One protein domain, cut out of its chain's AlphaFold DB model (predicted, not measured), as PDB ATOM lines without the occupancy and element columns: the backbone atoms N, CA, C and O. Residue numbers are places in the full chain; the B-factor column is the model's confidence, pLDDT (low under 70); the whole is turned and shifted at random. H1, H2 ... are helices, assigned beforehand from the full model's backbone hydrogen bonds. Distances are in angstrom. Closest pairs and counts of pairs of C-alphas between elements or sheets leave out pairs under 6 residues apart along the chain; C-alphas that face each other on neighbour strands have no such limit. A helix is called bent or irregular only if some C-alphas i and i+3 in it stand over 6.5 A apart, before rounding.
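Overview. This is residues 4 to 55 of the 648 residues of the protein "Non-specific serine/threonine protein kinase" of Planctomycetaceae bacterium SCGC AG-212-D15 (UniProt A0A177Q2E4). Two helices, H1 and the longer H3, cross at a steep tilt, meeting through residues 7 to 11 of H1 and 36 to 44 of H3, and the short helix H2 packs on residues 34 to 41 of H3. Residues 45 to 55, of which 45 to 53 belong to H3, stick out as a free arm. You have 52 printed residues before you, with three named helices in the order H1, H2, H3 and no named strand; the class is all helix. The whole is compact, with a radius of gyration of the C-alphas of 10.8 A and spans of 32 by 22 by 18 A.

Along the chain. Find C-alpha 4 at (14.864, 21.597, -49.694); from there H1, residues 4 to 19, runs 22.7 A. After a short link comes H2, residues 26 to 29, 5.2 A long. A tight link leads to C-alpha 34 at (3.849, 12.451, -49.507), where H3, residues 34 to 53, begins; it runs 29.0 A to C-alpha 53 at (23.441, 11.122, -28.235). H3 is irregular, with C-alphas 35 and 38 7.3 A apart, and has a kink of 30 degrees near residue 41.

Arrangement. Look at residues 7 to 11, with which alone H1 touches H3; the closest C-alphas are those of Leu 7 and Phe 40, 6.4 A apart. The two run the same way at a steep tilt of 54 degrees. H2 touches H3, closest at the C-alphas of Pro 26 and Arg 41, 6.0 A apart. H1 and H2 are close but not clearly touching, with the C-alphas of Trp 14 and Ile 29 6.9 A apart. In H1 every O i to N i+4 pair is within hydrogen-bond range, in H3 14 of 16; H2 is too short for such a pair.

Size, cuts and confidence. The C-alphas of Glu 32 and Gly 55 are the two farthest apart, at 32.2 A. The printed part has no cut, and neither link is long. Mean pLDDT of the printed part is 71.9; look for values under 70 at 15 residues, among them 49 to 55.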
ATOM      1  N   SER A   4      14.098  21.337 -50.917       58.47
ATOM      2  CA  SER A   4      14.864  21.597 -49.694       58.47
ATOM      3  C   SER A   4      14.213  22.644 -48.790       58.47
ATOM      4  O   SER A   4      14.274  22.480 -47.580       58.47
ATOM      5  N   GLU A   5      13.601  23.689 -49.354       61.47
ATOM      6  CA  GLU A   5      12.863  24.708 -48.588       61.47
ATOM      7  C   GLU A   5      11.625  24.098 -47.932       61.47
ATOM      8  O   GLU A   5      11.431  24.267 -46.734       61.47
ATOM      9  N   ARG A   6      10.852  23.297 -48.682       71.31
ATOM     10  CA  ARG A   6       9.696  22.570 -48.134       71.31
ATOM     11  C   ARG A   6      10.097  21.599 -47.025       71.31
ATOM     12  O   ARG A   6       9.435  21.547 -46.002       71.31
ATOM     13  N   LEU A   7      11.202  20.867 -47.186       72.31
ATOM     14  CA  LEU A   7      11.719  19.991 -46.126       72.31
ATOM     15  C   LEU A   7      12.154  20.768 -44.877       72.31
ATOM     16  O   LEU A   7      11.966  20.273 -43.770       72.31
ATOM     17  N   SER A   8      12.747  21.952 -45.038       67.38
ATOM     18  CA  SER A   8      13.106  22.810 -43.905       67.38
ATOM     19  C   SER A   8      11.870  23.349 -43.185       67.38
ATOM     20  O   SER A   8      11.847  23.331 -41.960       67.38
ATOM     21  N   GLU A   9      10.835  23.763 -43.918       75.44
ATOM     22  CA  GLU A   9       9.562  24.190 -43.325       75.44
ATOM     23  C   GLU A   9       8.848  23.048 -42.603       75.44
ATOM     24  O   GLU A   9       8.422  23.235 -41.470       75.44
ATOM     25  N   LEU A  10       8.797  21.848 -43.191       79.56
ATOM     26  CA  LEU A  10       8.230  20.663 -42.535       79.56
ATOM     27  C   LEU A  10       8.975  20.316 -41.237       79.56
ATOM     28  O   LEU A  10       8.357  19.922 -40.252       79.56
ATOM     29  N   LEU A  11      10.303  20.487 -41.207       77.44
ATOM     30  CA  LEU A  11      11.112  20.269 -40.001       77.44
ATOM     31  C   LEU A  11      10.869  21.347 -38.938       77.44
ATOM     32  O   LEU A  11      10.864  21.034 -37.748       77.44
ATOM     33  N   LEU A  12      10.662  22.598 -39.355       74.50
ATOM     34  CA  LEU A  12      10.321  23.699 -38.454       74.50
ATOM     35  C   LEU A  12       8.922  23.495 -37.854       74.50
ATOM     36  O   LEU A  12       8.758  23.576 -36.640       74.50
ATOM     37  N   HIS A  13       7.955  23.132 -38.698       79.81
ATOM     38  CA  HIS A  13       6.578  22.851 -38.311       79.81
ATOM     39  C   HIS A  13       6.479  21.652 -37.358       79.81
ATOM     40  O   HIS A  13       5.792  21.717 -36.343       79.81
ATOM     41  N   TRP A  14       7.227  20.575 -37.622       84.88
ATOM     42  CA  TRP A  14       7.349  19.448 -36.691       84.88
ATOM     43  C   TRP A  14       7.864  19.878 -35.316       84.88
ATOM     44  O   TRP A  14       7.347  19.425 -34.297       84.88
ATOM     45  N   ARG A  15       8.862  20.770 -35.272       73.50
ATOM     46  CA  ARG A  15       9.413  21.277 -34.011       73.50
ATOM     47  C   ARG A  15       8.395  22.123 -33.242       73.50
ATOM     48  O   ARG A  15       8.268  21.940 -32.038       73.50
ATOM     49  N   GLU A  16       7.643  22.985 -33.925       74.69
ATOM     50  CA  GLU A  16       6.549  23.760 -33.318       74.69
ATOM     51  C   GLU A  16       5.453  22.852 -32.742       74.69
ATOM     52  O   GLU A  16       4.951  23.096 -31.647       74.69
ATOM     53  N   LEU A  17       5.095  21.780 -33.455       75.25
ATOM     54  CA  LEU A  17       4.120  20.794 -32.986       75.25
ATOM     55  C   LEU A  17       4.623  20.032 -31.755       75.25
ATOM     56  O   LEU A  17       3.866  19.849 -30.800       75.25
ATOM     57  N   LEU A  18       5.904  19.660 -31.735       73.88
ATOM     58  CA  LEU A  18       6.536  19.047 -30.568       73.88
ATOM     59  C   LEU A  18       6.573  19.984 -29.357       73.88
ATOM     60  O   LEU A  18       6.288  19.542 -28.246       73.88
ATOM     61  N   GLU A  19       6.867  21.271 -29.551       68.88
ATOM     62  CA  GLU A  19       6.818  22.284 -28.483       68.88
ATOM     63  C   GLU A  19       5.395  22.476 -27.929       68.88
ATOM     64  O   GLU A  19       5.219  22.800 -26.756       68.88
ATOM     65  N   GLN A  20       4.373  22.201 -28.742       77.00
ATOM     66  CA  GLN A  20       2.965  22.159 -28.337       77.00
ATOM     67  C   GLN A  20       2.534  20.803 -27.740       77.00
ATOM     68  O   GLN A  20       1.346  20.609 -27.470       77.00
ATOM     69  N   GLY A  21       3.458  19.854 -27.551       71.44
ATOM     70  CA  GLY A  21       3.183  18.524 -26.992       71.44
ATOM     71  C   GLY A  21       2.522  17.540 -27.964       71.44
ATOM     72  O   GLY A  21       1.965  16.533 -27.528       71.44
ATOM     73  N   LYS A  22       2.551  17.813 -29.273       77.44
ATOM     74  CA  LYS A  22       2.002  16.943 -30.322       77.44
ATOM     75  C   LYS A  22       3.141  16.221 -31.050       77.44
ATOM     76  O   LYS A  22       3.805  16.810 -31.897       77.44
ATOM     77  N   ASP A  23       3.350  14.940 -30.749       79.19
ATOM     78  CA  ASP A  23       4.298  14.079 -31.475       79.19
ATOM     79  C   ASP A  23       3.576  13.371 -32.631       79.19
ATOM     80  O   ASP A  23       3.020  12.286 -32.466       79.19
ATOM     81  N   LEU A  24       3.516  14.038 -33.785       82.44
ATOM     82  CA  LEU A  24       2.937  13.481 -35.010       82.44
ATOM     83  C   LEU A  24       3.968  12.651 -35.784       82.44
ATOM     84  O   LEU A  24       5.166  12.949 -35.798       82.44
ATOM     85  N   SER A  25       3.489  11.615 -36.466       83.38
ATOM     86  CA  SER A  25       4.309  10.763 -37.328       83.38
ATOM     87  C   SER A  25       4.787  11.506 -38.590       83.38
ATOM     88  O   SER A  25       4.130  12.444 -39.056       83.38
ATOM     89  N   PRO A  26       5.925  11.101 -39.189       82.00
ATOM     90  CA  PRO A  26       6.398  11.645 -40.466       82.00
ATOM     91  C   PRO A  26       5.334  11.649 -41.572       82.00
ATOM     92  O   PRO A  26       5.299  12.572 -42.381       82.00
ATOM     93  N   GLU A  27       4.471  10.634 -41.588       85.19
ATOM     94  CA  GLU A  27       3.370  10.464 -42.536       85.19
ATOM     95  C   GLU A  27       2.255  11.500 -42.322       85.19
ATOM     96  O   GLU A  27       1.695  12.003 -43.294       85.19
ATOM     97  N   GLU A  28       1.970  11.868 -41.071       81.81
ATOM     98  CA  GLU A  28       0.976  12.895 -40.729       81.81
ATOM     99  C   GLU A  28       1.482  14.308 -41.039       81.81
ATOM    100  O   GLU A  28       0.725  15.150 -41.516       81.81
ATOM    101  N   ILE A  29       2.775  14.567 -40.833       85.44
ATOM    102  CA  ILE A  29       3.395  15.878 -41.098       85.44
ATOM    103  C   ILE A  29       3.587  16.101 -42.598       85.44
ATOM    104  O   ILE A  29       3.437  17.216 -43.091       85.44
ATOM    105  N   CYS A  30       3.885  15.034 -43.339       88.50
ATOM    106  CA  CYS A  30       4.028  15.075 -44.791       88.50
ATOM    107  C   CYS A  30       2.712  14.773 -45.532       88.50
ATOM    108  O   CYS A  30       2.760  14.495 -46.728       88.50
ATOM    109  N   ALA A  31       1.546  14.845 -44.874       83.06
ATOM    110  CA  ALA A  31       0.254  14.509 -45.484       83.06
ATOM    111  C   ALA A  31      -0.042  15.321 -46.761       83.06
ATOM    112  O   ALA A  31      -0.594  14.793 -47.725       83.06
ATOM    113  N   GLU A  32       0.382  16.586 -46.798       80.06
ATOM    114  CA  GLU A  32       0.229  17.468 -47.962       80.06
ATOM    115  C   GLU A  32       1.336  17.297 -49.021       80.06
ATOM    116  O   GLU A  32       1.216  17.825 -50.126       80.06
ATOM    117  N   CYS A  33       2.423  16.576 -48.709       84.00
ATOM    118  CA  CYS A  33       3.570  16.332 -49.599       84.00
ATOM    119  C   CYS A  33       4.156  14.909 -49.407       84.00
ATOM    120  O   CYS A  33       5.295  14.775 -48.930       84.00
ATOM    121  N   PRO A  34       3.430  13.831 -49.775       84.31
ATOM    122  CA  PRO A  34       3.849  12.451 -49.507       84.31
ATOM    123  C   PRO A  34       5.204  12.073 -50.123       84.31
ATOM    124  O   PRO A  34       5.920  11.227 -49.587       84.31
ATOM    125  N   GLU A  35       5.601  12.726 -51.217       78.81
ATOM    126  CA  GLU A  35       6.879  12.524 -51.903       78.81
ATOM    127  C   GLU A  35       8.110  12.942 -51.078       78.81
ATOM    128  O   GLU A  35       9.230  12.524 -51.383       78.81
ATOM    129  N   LEU A  36       7.927  13.761 -50.036       80.62
ATOM    130  CA  LEU A  36       9.004  14.229 -49.159       80.62
ATOM    131  C   LEU A  36       9.192  13.349 -47.919       80.62
ATOM    132  O   LEU A  36      10.220  13.468 -47.251       80.62
ATOM    133  N   THR A  37       8.253  12.438 -47.647       82.75
ATOM    134  CA  THR A  37       8.173  11.645 -46.409       82.75
ATOM    135  C   THR A  37       9.444  10.846 -46.132       82.75
ATOM    136  O   THR A  37       9.954  10.863 -45.017       82.75
ATOM    137  N   ASP A  38      10.022  10.190 -47.142       71.19
ATOM    138  CA  ASP A  38      11.229   9.374 -46.954       71.19
ATOM    139  C   ASP A  38      12.471  10.212 -46.628       71.19
ATOM    140  O   ASP A  38      13.311   9.814 -45.820       71.19
ATOM    141  N   GLU A  39      12.612  11.377 -47.263       67.25
ATOM    142  CA  GLU A  39      13.728  12.290 -46.999       67.25
ATOM    143  C   GLU A  39      13.546  13.018 -45.664       67.25
ATOM    144  O   GLU A  39      14.516  13.199 -44.925       67.25
ATOM    145  N   PHE A  40      12.308  13.370 -45.321       79.44
ATOM    146  CA  PHE A  40      11.940  13.911 -44.021       79.44
ATOM    147  C   PHE A  40      12.234  12.905 -42.899       79.44
ATOM    148  O   PHE A  40      12.944  13.246 -41.955       79.44
ATOM    149  N   ARG A  41      11.822  11.637 -43.056       81.56
ATOM    150  CA  ARG A  41      12.107  10.537 -42.117       81.56
ATOM    151  C   ARG A  41      13.606  10.355 -41.896       81.56
ATOM    152  O   ARG A  41      14.047  10.324 -40.752       81.56
ATOM    153  N   ARG A  42      14.412  10.338 -42.966       68.62
ATOM    154  CA  ARG A  42      15.884  10.255 -42.860       68.62
ATOM    155  C   ARG A  42      16.488  11.405 -42.050       68.62
ATOM    156  O   ARG A  42      17.424  11.191 -41.280       68.62
ATOM    157  N   ARG A  43      15.990  12.633 -42.229       71.31
ATOM    158  CA  ARG A  43      16.467  13.808 -41.478       71.31
ATOM    159  C   ARG A  43      16.021  13.769 -40.021       71.31
ATOM    160  O   ARG A  43      16.814  14.088 -39.142       71.31
ATOM    161  N   LEU A  44      14.794  13.330 -39.771       77.81
ATOM    162  CA  LEU A  44      14.213  13.207 -38.441       77.81
ATOM    163  C   LEU A  44      14.897  12.096 -37.631       77.81
ATOM    164  O   LEU A  44      15.231  12.303 -36.471       77.81
ATOM    165  N   GLU A  45      15.234  10.966 -38.257       70.50
ATOM    166  CA  GLU A  45      16.075   9.919 -37.661       70.50
ATOM    167  C   GLU A  45      17.485  10.420 -37.335       70.50
ATOM    168  O   GLU A  45      18.021  10.070 -36.285       70.50
ATOM    169  N   ALA A  46      18.086  11.259 -38.184       59.53
ATOM    170  CA  ALA A  46      19.385  11.870 -37.897       59.53
ATOM    171  C   ALA A  46      19.311  12.831 -36.697       59.53
ATOM    172  O   ALA A  46      20.183  12.785 -35.830       59.53
ATOM    173  N   ILE A  47      18.251  13.645 -36.613       66.00
ATOM    174  CA  ILE A  47      17.990  14.544 -35.480       66.00
ATOM    175  C   ILE A  47      17.761  13.733 -34.201       66.00
ATOM    176  O   ILE A  47      18.468  13.952 -33.225       66.00
ATOM    177  N   ARG A  48      16.869  12.735 -34.216       70.56
ATOM    178  CA  ARG A  48      16.589  11.870 -33.055       70.56
ATOM    179  C   ARG A  48      17.813  11.062 -32.621       70.56
ATOM    180  O   ARG A  48      18.063  10.923 -31.429       70.56
ATOM    181  N   SER A  49      18.616  10.569 -33.566       54.25
ATOM    182  CA  SER A  49      19.886   9.886 -33.266       54.25
ATOM    183  C   SER A  49      20.882  10.824 -32.582       54.25
ATOM    184  O   SER A  49      21.626  10.400 -31.698       54.25
ATOM    185  N   MET A  50      20.881  12.105 -32.957       51.31
ATOM    186  CA  MET A  50      21.678  13.135 -32.298       51.31
ATOM    187  C   MET A  50      21.109  13.533 -30.931       51.31
ATOM    188  O   MET A  50      21.875  13.648 -29.983       51.31
ATOM    189  N   GLU A  51      19.796  13.705 -30.787       52.06
ATOM    190  CA  GLU A  51      19.145  14.012 -29.504       52.06
ATOM    191  C   GLU A  51      19.339  12.882 -28.486       52.06
ATOM    192  O   GLU A  51      19.635  13.143 -27.318       52.06
ATOM    193  N   ALA A  52      19.292  11.629 -28.952       46.00
ATOM    194  CA  ALA A  52      19.631  10.448 -28.167       46.00
ATOM    195  C   ALA A  52      21.117  10.420 -27.760       46.00
ATOM    196  O   ALA A  52      21.434   9.990 -26.652       46.00
ATOM    197  N   MET A  53      22.030  10.917 -28.604       37.97
ATOM    198  CA  MET A  53      23.441  11.122 -28.235       37.97
ATOM    199  C   MET A  53      23.654  12.297 -27.263       37.97
ATOM    200  O   MET A  53      24.633  12.301 -26.517       37.97
ATOM    201  N   LEU A  54      22.753  13.283 -27.257       38.66
ATOM    202  CA  LEU A  54      22.817  14.496 -26.430       38.66
ATOM    203  C   LEU A  54      22.061  14.373 -25.093       38.66
ATOM    204  O   LEU A  54      22.061  15.321 -24.307       38.66
ATOM    205  N   GLY A  55      21.428  13.226 -24.818       36.22
ATOM    206  CA  GLY A  55      20.777  12.941 -23.536       36.22
ATOM    207  C   GLY A  55      19.599  13.863 -23.203       36.22
ATOM    208  O   GLY A  55      19.327  14.100 -22.027       36.22
TER     209      GLY A  55